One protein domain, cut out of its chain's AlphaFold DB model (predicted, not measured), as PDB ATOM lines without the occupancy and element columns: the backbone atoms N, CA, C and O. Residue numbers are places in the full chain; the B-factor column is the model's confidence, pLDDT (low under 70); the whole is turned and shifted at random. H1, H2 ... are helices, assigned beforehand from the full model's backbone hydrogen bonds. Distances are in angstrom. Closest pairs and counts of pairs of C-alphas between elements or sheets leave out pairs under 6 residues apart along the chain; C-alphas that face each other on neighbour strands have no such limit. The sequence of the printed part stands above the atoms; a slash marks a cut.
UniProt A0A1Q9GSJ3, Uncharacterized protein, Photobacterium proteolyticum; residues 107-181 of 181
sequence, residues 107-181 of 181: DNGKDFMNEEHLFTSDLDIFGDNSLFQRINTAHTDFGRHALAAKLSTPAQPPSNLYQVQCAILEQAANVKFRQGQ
ATOM      1  N   ASP A 107      47.704 -49.096  -4.625       89.12
ATOM      2  CA  ASP A 107      48.538 -48.435  -3.616       89.12
ATOM      3  C   ASP A 107      48.233 -48.966  -2.215       89.12
ATOM      4  O   ASP A 107      47.265 -48.556  -1.572       89.12
ATOM      5  N   ASN A 108      49.070 -49.896  -1.771       87.44
ATOM      6  CA  ASN A 108      48.972 -50.596  -0.495       87.44
ATOM      7  C   ASN A 108      49.962 -50.070   0.563       87.44
ATOM      8  O   ASN A 108      49.943 -50.523   1.704       87.44
ATOM      9  N   GLY A 109      50.819 -49.107   0.204       86.19
ATOM     10  CA  GLY A 109      51.786 -48.506   1.123       86.19
ATOM     11  C   GLY A 109      52.882 -49.452   1.615       86.19
ATOM     12  O   GLY A 109      53.491 -49.148   2.636       86.19
ATOM     13  N   LYS A 110      53.153 -50.571   0.919       86.62
ATOM     14  CA  LYS A 110      54.247 -51.503   1.273       86.62
ATOM     15  C   LYS A 110      55.599 -50.802   1.418       86.62
ATOM     16  O   LYS A 110      56.379 -51.176   2.281       86.62
ATOM     17  N   ASP A 111      55.826 -49.751   0.638       87.81
ATOM     18  CA  ASP A 111      57.042 -48.930   0.674       87.81
ATOM     19  C   ASP A 111      57.278 -48.241   2.038       87.81
ATOM     20  O   ASP A 111      58.395 -47.833   2.335       87.81
ATOM     21  N   PHE A 112      56.232 -48.095   2.863       86.00
ATOM     22  CA  PHE A 112      56.285 -47.485   4.201       86.00
ATOM     23  C   PHE A 112      56.292 -48.512   5.336       86.00
ATOM     24  O   PHE A 112      56.279 -48.140   6.510       86.00
ATOM     25  N   MET A 113      56.269 -49.800   5.000       78.06
ATOM     26  CA  MET A 113      56.284 -50.871   5.981       78.06
ATOM     27  C   MET A 113      57.672 -50.938   6.620       78.06
ATOM     28  O   MET A 113      58.671 -51.132   5.933       78.06
ATOM     29  N   ASN A 114      57.729 -50.763   7.938       71.62
ATOM     30  CA  ASN A 114      58.946 -50.924   8.720       71.62
ATOM     31  C   ASN A 114      58.709 -52.028   9.755       71.62
ATOM     32  O   ASN A 114      57.781 -51.928  10.561       71.62
ATOM     33  N   GLU A 115      59.536 -53.073   9.714       60.34
ATOM     34  CA  GLU A 115      59.450 -54.231  10.611       60.34
ATOM     35  C   GLU A 115      59.768 -53.868  12.075       60.34
ATOM     36  O   GLU A 115      59.351 -54.576  12.987       60.34
ATOM     37  N   GLU A 116      60.432 -52.732  12.327       59.81
ATOM     38  CA  GLU A 116      60.798 -52.277  13.678       59.81
ATOM     39  C   GLU A 116      59.680 -51.503  14.411       59.81
ATOM     40  O   GLU A 116      59.791 -51.219  15.607       59.81
ATOM     41  N   HIS A 117      58.584 -51.136  13.732       62.06
ATOM     42  CA  HIS A 117      57.489 -50.389  14.357       62.06
ATOM     43  C   HIS A 117      56.500 -51.324  15.075       62.06
ATOM     44  O   HIS A 117      55.745 -52.068  14.451       62.06
ATOM     45  N   LEU A 118      56.444 -51.204  16.409       57.59
ATOM     46  CA  LEU A 118      55.701 -52.085  17.329       57.59
ATOM     47  C   LEU A 118      54.203 -52.301  17.021       57.59
ATOM     48  O   LEU A 118      53.623 -53.254  17.525       57.59
ATOM     49  N   PHE A 119      53.556 -51.411  16.264       63.38
ATOM     50  CA  PHE A 119      52.092 -51.377  16.100       63.38
ATOM     51  C   PHE A 119      51.617 -51.360  14.641       63.38
ATOM     52  O   PHE A 119      50.437 -51.587  14.377       63.38
ATOM     53  N   THR A 120      52.502 -51.117  13.671       62.97
ATOM     54  CA  THR A 120      52.121 -51.074  12.248       62.97
ATOM     55  C   THR A 120      51.799 -52.451  11.680       62.97
ATOM     56  O   THR A 120      50.965 -52.534  10.779       62.97
ATOM     57  N   SER A 121      52.425 -53.506  12.216       64.19
ATOM     58  CA  SER A 121      52.183 -54.890  11.791       64.19
ATOM     59  C   SER A 121      50.953 -55.528  12.443       64.19
ATOM     60  O   SER A 121      50.385 -56.434  11.851       64.19
ATOM     61  N   ASP A 122      50.547 -55.090  13.639       68.38
ATOM     62  CA  ASP A 122      49.410 -55.683  14.371       68.38
ATOM     63  C   ASP A 122      48.061 -55.089  13.918       68.38
ATOM     64  O   ASP A 122      47.037 -55.763  13.886       68.38
ATOM     65  N   LEU A 123      48.061 -53.815  13.502       73.50
ATOM     66  CA  LEU A 123      46.870 -53.097  13.026       73.50
ATOM     67  C   LEU A 123      46.698 -53.111  11.496       73.50
ATOM     68  O   LEU A 123      45.855 -52.369  10.983       73.50
ATOM     69  N   ASP A 124      47.502 -53.896  10.768       82.31
ATOM     70  CA  ASP A 124      47.540 -53.932   9.297       82.31
ATOM     71  C   ASP A 124      47.549 -52.513   8.688       82.31
ATOM     72  O   ASP A 124      46.714 -52.145   7.851       82.31
ATOM     73  N   ILE A 125      48.458 -51.646   9.160       85.81
ATOM     74  CA  ILE A 125      48.473 -50.228   8.755       85.81
ATOM     75  C   ILE A 125      48.933 -50.077   7.304       85.81
ATOM     76  O   ILE A 125      48.357 -49.275   6.563       85.81
ATOM     77  N   PHE A 126      49.914 -50.880   6.893       89.38
ATOM     78  CA  PHE A 126      50.495 -50.921   5.552       89.38
ATOM     79  C   PHE A 126      50.454 -52.346   4.994       89.38
ATOM     80  O   PHE A 126      50.280 -53.301   5.742       89.38
ATOM     81  N   GLY A 127      50.607 -52.498   3.679       85.50
ATOM     82  CA  GLY A 127      50.538 -53.802   3.024       85.50
ATOM     83  C   GLY A 127      49.172 -54.106   2.415       85.50
ATOM     84  O   GLY A 127      48.308 -53.233   2.285       85.50
ATOM     85  N   ASP A 128      48.990 -55.340   1.958       87.25
ATOM     86  CA  ASP A 128      47.755 -55.737   1.280       87.25
ATOM     87  C   ASP A 128      46.586 -55.795   2.266       87.25
ATOM     88  O   ASP A 128      46.710 -56.310   3.369       87.25
ATOM     89  N   ASN A 129      45.425 -55.297   1.843       88.69
ATOM     90  CA  ASN A 129      44.223 -55.157   2.667       88.69
ATOM     91  C   ASN A 129      44.379 -54.210   3.870       88.69
ATOM     92  O   ASN A 129      43.561 -54.259   4.788       88.69
ATOM     93  N   SER A 130      45.366 -53.314   3.829       89.44
ATOM     94  CA  SER A 130      45.689 -52.415   4.934       89.44
ATOM     95  C   SER A 130      44.754 -51.214   5.083       89.44
ATOM     96  O   SER A 130      44.033 -50.805   4.159       89.44
ATOM     97  N   LEU A 131      44.819 -50.580   6.256       89.12
ATOM     98  CA  LEU A 131      44.151 -49.305   6.507       89.12
ATOM     99  C   LEU A 131      44.625 -48.224   5.528       89.12
ATOM    100  O   LEU A 131      43.784 -47.501   4.984       89.12
ATOM    101  N   PHE A 132      45.934 -48.142   5.257       91.25
ATOM    102  CA  PHE A 132      46.489 -47.212   4.275       91.25
ATOM    103  C   PHE A 132      45.851 -47.427   2.900       91.25
ATOM    104  O   PHE A 132      45.316 -46.475   2.331       91.25
ATOM    105  N   GLN A 133      45.796 -48.669   2.404       91.62
ATOM    106  CA  GLN A 133      45.166 -48.992   1.115       91.62
ATOM    107  C   GLN A 133      43.697 -48.545   1.057       91.62
ATOM    108  O   GLN A 133      43.204 -48.057   0.033       91.62
ATOM    109  N   ARG A 134      42.978 -48.690   2.175       90.25
ATOM    110  CA  ARG A 134      41.561 -48.334   2.274       90.25
ATOM    111  C   ARG A 134      41.325 -46.825   2.199       90.25
ATOM    112  O   ARG A 134      40.403 -46.401   1.495       90.25
ATOM    113  N   ILE A 135      42.105 -46.024   2.929       90.50
ATOM    114  CA  ILE A 135      41.825 -44.587   3.112       90.50
ATOM    115  C   ILE A 135      42.659 -43.670   2.219       90.50
ATOM    116  O   ILE A 135      42.261 -42.526   2.001       90.50
ATOM    117  N   ASN A 136      43.791 -44.140   1.696       91.50
ATOM    118  CA  ASN A 136      44.700 -43.304   0.931       91.50
ATOM    119  C   ASN A 136      44.041 -42.803  -0.359       91.50
ATOM    120  O   ASN A 136      43.627 -43.588  -1.211       91.50
ATOM    121  N   THR A 137      43.963 -41.484  -0.506       88.25
ATOM    122  CA  THR A 137      43.491 -40.772  -1.702       88.25
ATOM    123  C   THR A 137      44.550 -39.819  -2.261       88.25
ATOM    124  O   THR A 137      44.246 -39.027  -3.153       88.25
ATOM    125  N   ALA A 138      45.785 -39.879  -1.754       88.38
ATOM    126  CA  ALA A 138      46.873 -39.036  -2.213       88.38
ATOM    127  C   ALA A 138      47.267 -39.376  -3.657       88.38
ATOM    128  O   ALA A 138      47.306 -40.535  -4.064       88.38
ATOM    129  N   HIS A 139      47.580 -38.335  -4.428       84.00
ATOM    130  CA  HIS A 139      48.041 -38.447  -5.816       84.00
ATOM    131  C   HIS A 139      49.521 -38.102  -5.993       84.00
ATOM    132  O   HIS A 139      50.052 -38.249  -7.089       84.00
ATOM    133  N   THR A 140      50.166 -37.616  -4.935       88.62
ATOM    134  CA  THR A 140      51.577 -37.235  -4.921       88.62
ATOM    135  C   THR A 140      52.307 -38.051  -3.871       88.62
ATOM    136  O   THR A 140      51.729 -38.390  -2.835       88.62
ATOM    137  N   ASP A 141      53.592 -38.311  -4.102       87.94
ATOM    138  CA  ASP A 141      54.415 -39.028  -3.128       87.94
ATOM    139  C   ASP A 141      54.496 -38.275  -1.804       87.94
ATOM    140  O   ASP A 141      54.372 -38.891  -0.751       87.94
ATOM    141  N   PHE A 142      54.565 -36.942  -1.834       90.81
ATOM    142  CA  PHE A 142      54.481 -36.113  -0.628       90.81
ATOM    143  C   PHE A 142      53.201 -36.371   0.177       90.81
ATOM    144  O   PHE A 142      53.254 -36.504   1.396       90.81
ATOM    145  N   GLY A 143      52.048 -36.475  -0.493       89.94
ATOM    146  CA  GLY A 143      50.779 -36.781   0.165       89.94
ATOM    147  C   GLY A 143      50.742 -38.202   0.734       89.94
ATOM    148  O   GLY A 143      50.259 -38.392   1.850       89.94
ATOM    149  N   ARG A 144      51.297 -39.180   0.002       93.06
ATOM    150  CA  ARG A 144      51.447 -40.568   0.473       93.06
ATOM    151  C   ARG A 144      52.299 -40.621   1.745       93.06
ATOM    152  O   ARG A 144      51.844 -41.162   2.748       93.06
ATOM    153  N   HIS A 145      53.468 -39.976   1.735       91.06
ATOM    154  CA  HIS A 145      54.371 -39.895   2.887       91.06
ATOM    155  C   HIS A 145      53.723 -39.176   4.074       91.06
ATOM    156  O   HIS A 145      53.827 -39.640   5.204       91.06
ATOM    157  N   ALA A 146      53.010 -38.069   3.839       90.12
ATOM    158  CA  ALA A 146      52.328 -37.336   4.904       90.12
ATOM    159  C   ALA A 146      51.240 -38.180   5.589       90.12
ATOM    160  O   ALA A 146      51.090 -38.123   6.811       90.12
ATOM    161  N   LEU A 147      50.485 -38.972   4.819       90.44
ATOM    162  CA  LEU A 147      49.505 -39.906   5.369       90.44
ATOM    163  C   LEU A 147      50.190 -41.050   6.125       90.44
ATOM    164  O   LEU A 147      49.786 -41.359   7.243       90.44
ATOM    165  N   ALA A 148      51.235 -41.642   5.545       89.62
ATOM    166  CA  ALA A 148      51.990 -42.722   6.171       89.62
ATOM    167  C   ALA A 148      52.607 -42.285   7.509       89.62
ATOM    168  O   ALA A 148      52.447 -42.976   8.514       89.62
ATOM    169  N   ALA A 149      53.212 -41.097   7.564       88.12
ATOM    170  CA  ALA A 149      53.762 -40.526   8.791       88.12
ATOM    171  C   ALA A 149      52.681 -40.341   9.870       88.12
ATOM    172  O   ALA A 149      52.892 -40.697  11.029       88.12
ATOM    173  N   LYS A 150      51.493 -39.846   9.491       86.38
ATOM    174  CA  LYS A 150      50.360 -39.700  10.420       86.38
ATOM    175  C   LYS A 150      49.851 -41.039  10.953       86.38
ATOM    176  O   LYS A 150      49.480 -41.099  12.116       86.38
ATOM    177  N   LEU A 151      49.821 -42.080  10.124       85.19
ATOM    178  CA  LEU A 151      49.376 -43.417  10.533       85.19
ATOM    179  C   LEU A 151      50.423 -44.173  11.361       85.19
ATOM    180  O   LEU A 151      50.055 -45.012  12.173       85.19
ATOM    181  N   SER A 152      51.707 -43.863  11.176       82.56
ATOM    182  CA  SER A 152      52.818 -44.499  11.903       82.56
ATOM    183  C   SER A 152      53.132 -43.824  13.240       82.56
ATOM    184  O   SER A 152      53.973 -44.308  13.990       82.56
ATOM    185  N   THR A 153      52.499 -42.691  13.550       76.62
ATOM    186  CA  THR A 153      52.720 -41.982  14.817       76.62
ATOM    187  C   THR A 153      51.655 -42.411  15.833       76.62
ATOM    188  O   THR A 153      50.469 -42.358  15.500       76.62
ATOM    189  N   PRO A 154      52.024 -42.806  17.069       68.19
ATOM    190  CA  PRO A 154      51.063 -43.129  18.120       68.19
ATOM    191  C   PRO A 154      50.045 -42.005  18.332       68.19
ATOM    192  O   PRO A 154      50.384 -40.825  18.238       68.19
ATOM    193  N   ALA A 155      48.802 -42.379  18.640       65.00
ATOM    194  CA  ALA A 155      47.659 -41.478  18.739       65.00
ATOM    195  C   ALA A 155      47.764 -40.499  19.925       65.00
ATOM    196  O   ALA A 155      47.083 -40.649  20.936       65.00
ATOM    197  N   GLN A 156      48.582 -39.457  19.795       66.62
ATOM    198  CA  GLN A 156      48.374 -38.228  20.546       66.62
ATOM    199  C   GLN A 156      47.422 -37.341  19.742       66.62
ATOM    200  O   GLN A 156      47.743 -36.980  18.604       66.62
ATOM    201  N   PRO A 157      46.231 -37.008  20.276       68.69
ATOM    202  CA  PRO A 157      45.347 -36.084  19.595       68.69
ATOM    203  C   PRO A 157      46.103 -34.761  19.420       68.69
ATOM    204  O   PRO A 157      46.626 -34.227  20.401       68.69
ATOM    205  N   PRO A 158      46.207 -34.229  18.190       72.50
ATOM    206  CA  PRO A 158      46.859 -32.948  17.991       72.50
ATOM    207  C   PRO A 158      46.130 -31.894  18.826       72.50
ATOM    208  O   PRO A 158      44.902 -31.928  18.927       72.50
ATOM    209  N   SER A 159      46.867 -30.914  19.354       80.50
ATOM    210  CA  SER A 159      46.295 -29.772  20.091       80.50
ATOM    211  C   SER A 159      45.158 -29.081  19.324       80.50
ATOM    212  O   SER A 159      44.265 -28.482  19.916       80.50
ATOM    213  N   ASN A 160      45.164 -29.217  17.994       82.62
ATOM    214  CA  ASN A 160      44.242 -28.584  17.064       82.62
ATOM    215  C   ASN A 160      43.234 -29.577  16.446       82.62
ATOM    216  O   ASN A 160      42.752 -29.343  15.338       82.62
ATOM    217  N   LEU A 161      42.913 -30.695  17.114       85.31
ATOM    218  CA  LEU A 161      42.023 -31.745  16.586       85.31
ATOM    219  C   LEU A 161      40.705 -31.194  16.018       85.31
ATOM    220  O   LEU A 161      40.306 -31.573  14.917       85.31
ATOM    221  N   TYR A 162      40.068 -30.262  16.731       89.56
ATOM    222  CA  TYR A 162      38.828 -29.628  16.282       89.56
ATOM    223  C   TYR A 162      39.005 -28.882  14.950       89.56
ATOM    224  O   TYR A 162      38.213 -29.054  14.029       89.56
ATOM    225  N   GLN A 163      40.092 -28.120  14.799       90.12
ATOM    226  CA  GLN A 163      40.386 -27.391  13.559       90.12
ATOM    227  C   GLN A 163      40.611 -28.353  12.387       90.12
ATOM    228  O   GLN A 163      40.134 -28.105  11.282       90.12
ATOM    229  N   VAL A 164      41.286 -29.482  12.634       86.31
ATOM    230  CA  VAL A 164      41.480 -30.533  11.625       86.31
ATOM    231  C   VAL A 164      40.139 -31.140  11.210       86.31
ATOM    232  O   VAL A 164      39.891 -31.304  10.018       86.31
ATOM    233  N   GLN A 165      39.252 -31.440  12.159       89.62
ATOM    234  CA  GLN A 165      37.918 -31.970  11.861       89.62
ATOM    235  C   GLN A 165      37.070 -30.973  11.063       89.62
ATOM    236  O   GLN A 165      36.460 -31.362  10.067       89.62
ATOM    237  N   CYS A 166      37.081 -29.689  11.437       91.25
ATOM    238  CA  CYS A 166      36.416 -28.632  10.673       91.25
ATOM    239  C   CYS A 166      36.955 -28.548   9.241       91.25
ATOM    240  O   CYS A 166      36.166 -28.562   8.298       91.25
ATOM    241  N   ALA A 167      38.280 -28.551   9.071       88.38
ATOM    242  CA  ALA A 167      38.911 -28.521   7.755       88.38
ATOM    243  C   ALA A 167      38.541 -29.753   6.909       88.38
ATOM    244  O   ALA A 167      38.289 -29.634   5.710       88.38
ATOM    245  N   ILE A 168      38.454 -30.941   7.520       88.38
ATOM    246  CA  ILE A 168      38.004 -32.162   6.837       88.38
ATOM    247  C   ILE A 168      36.550 -32.023   6.378       88.38
ATOM    248  O   ILE A 168      36.247 -32.387   5.243       88.38
ATOM    249  N   LEU A 169      35.652 -31.503   7.220       89.94
ATOM    250  CA  LEU A 169      34.236 -31.331   6.877       89.94
ATOM    251  C   LEU A 169      34.032 -30.290   5.771       89.94
ATOM    252  O   LEU A 169      33.280 -30.534   4.826       89.94
ATOM    253  N   GLU A 170      34.748 -29.170   5.841       90.25
ATOM    254  CA  GLU A 170      34.763 -28.148   4.794       90.25
ATOM    255  C   GLU A 170      35.219 -28.746   3.453       90.25
ATOM    256  O   GLU A 170      34.538 -28.634   2.426       90.25
ATOM    257  N   GLN A 171      36.332 -29.483   3.472       86.81
ATOM    258  CA  GLN A 171      36.858 -30.169   2.295       86.81
ATOM    259  C   GLN A 171      35.932 -31.281   1.797       86.81
ATOM    260  O   GLN A 171      35.836 -31.507   0.588       86.81
ATOM    261  N   ALA A 172      35.216 -31.968   2.689       86.12
ATOM    262  CA  ALA A 172      34.244 -33.004   2.349       86.12
ATOM    263  C   ALA A 172      33.029 -32.439   1.590       86.12
ATOM    264  O   ALA A 172      32.490 -33.126   0.714       86.12
ATOM    265  N   ALA A 173      32.653 -31.182   1.826       85.75
ATOM    266  CA  ALA A 173      31.610 -30.508   1.058       85.75
ATOM    267  C   ALA A 173      32.095 -30.064  -0.338       85.75
ATOM    268  O   ALA A 173      31.341 -30.129  -1.314       85.75
ATOM    269  N   ASN A 174      33.365 -29.669  -0.482       87.00
ATOM    270  CA  ASN A 174      33.872 -29.054  -1.713       87.00
ATOM    271  C   ASN A 174      34.489 -30.056  -2.708       87.00
ATOM    272  O   ASN A 174      35.704 -30.159  -2.878       87.00
ATOM    273  N   VAL A 175      33.640 -30.804  -3.417       82.56
ATOM    274  CA  VAL A 175      34.093 -31.824  -4.383       82.56
ATOM    275  C   VAL A 175      34.961 -31.242  -5.505       82.56
ATOM    276  O   VAL A 175      35.944 -31.874  -5.894       82.56
ATOM    277  N   LYS A 176      34.607 -30.064  -6.036       83.31
ATOM    278  CA  LYS A 176      35.342 -29.439  -7.148       83.31
ATOM    279  C   LYS A 176      36.795 -29.193  -6.761       83.31
ATOM    280  O   LYS A 176      37.695 -29.631  -7.473       83.31
ATOM    281  N   PHE A 177      37.000 -28.630  -5.571       84.00
ATOM    282  CA  PHE A 177      38.329 -28.417  -5.014       84.00
ATOM    283  C   PHE A 177      39.111 -29.733  -4.873       84.00
ATOM    284  O   PHE A 177      40.231 -29.832  -5.369       84.00
ATOM    285  N   ARG A 178      38.501 -30.789  -4.309       83.00
ATOM    286  CA  ARG A 178      39.158 -32.109  -4.165       83.00
ATOM    287  C   ARG A 178      39.589 -32.737  -5.490       83.00
ATOM    288  O   ARG A 178      40.494 -33.564  -5.512       83.00
ATOM    289  N   GLN A 179      38.897 -32.407  -6.574       80.94
ATOM    290  CA  GLN A 179      39.141 -32.965  -7.901       80.94
ATOM    291  C   GLN A 179      39.923 -32.011  -8.817       80.94
ATOM    292  O   GLN A 179      40.122 -32.338  -9.988       80.94
ATOM    293  N   GLY A 180      40.379 -30.860  -8.302       72.88
ATOM    294  CA  GLY A 180      41.128 -29.861  -9.068       72.88
ATOM    295  C   GLY A 180      40.336 -29.273 -10.241       72.88
ATOM    296  O   GLY A 180      40.915 -29.044 -11.306       72.88
ATOM    297  N   GLN A 181      39.018 -29.115 -10.071       59.50
ATOM    298  CA  GLN A 181      38.092 -28.550 -11.062       59.50
ATOM    299  C   GLN A 181      37.733 -27.097 -10.781       59.50
ATOM    300  O   GLN A 181      37.532 -26.759  -9.594       59.50
TER     301      GLN A 181
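Overview. This is residues 107 to 181 of the 181 residues of an uncharacterized protein of Photobacterium proteolyticum (UniProt A0A1Q9GSJ3). The model is an open arch of helices and loops: a winding stretch, residues 107 to 130, makes one side together with H1 and H2, and the single longer helix H3, with the short H4 after it, makes the other side. Residues 153 to 160 span from one side to the other at one end of the arch, and residues 155 to 177, which take in H3 and most of H4, stand free of the rest. The printed part has 75 residues, with four named helices in the order H1, H2, H3, H4 and no named strand. The class is all helix, though under half of the residues, 34 of 75, are in named elements. The whole is only just loose, close to compact, with a radius of gyration of the C-alphas of 13.9 A and spans of 38 by 29 by 19 A.

Along the chain. The printed part begins at Asp 107, with its C-alpha at (48.538, -48.435, -3.616), and residues 107 to 130 hold no named element. H1 is residues 131 to 135, 6.3 A from first to last C-alpha. H2 is residues 141 to 152, 16.1 A long, and begins with C-alpha 141 at (54.415, -39.028, -3.128). H3, the longest helix, is residues 161 to 173 and measures 18.7 A. H4 is residues 175 to 178, 5.1 A long, and ends with C-alpha 178 at (39.158, -32.109, -4.165).

Arrangement. H1 and H2 only just touch, with 3 pairs of C-alphas within 8 A; the closest are those of Phe 132 and Ala 148, 7.3 A apart. H2 touches H1 with residues 147 to 151 alone. H2 and H3 are apart, although they follow each other in the chain. H3 and H4 are close but not clearly touching: their closest C-alphas, those of Gln 171 and Arg 178, are 7.1 A apart. H1 is apart from H3 and from H4, and H2 is apart from H4. In H1, H2 and H3 every O i to N i+4 pair is within hydrogen-bond range. H4, with 4 residues, is too short for such a pair, and its one O i to N i+3 pair is within range.

Size, cuts and confidence. The two C-alphas farthest apart are those of Glu 116 and Gln 181, at 41.1 A, and the first and last printed C-alphas are 23.7 A apart. The printed part has no cut, and Gln 181 is the chain's last residue. The links H1 to H2 and H3 to H4 are tight, and the link H2 to H3, with 8 residues, is short. The mean pLDDT of the printed part is 82.3, and it is under 70 at residues 115 to 122, residues 154 to 157 and residue 181.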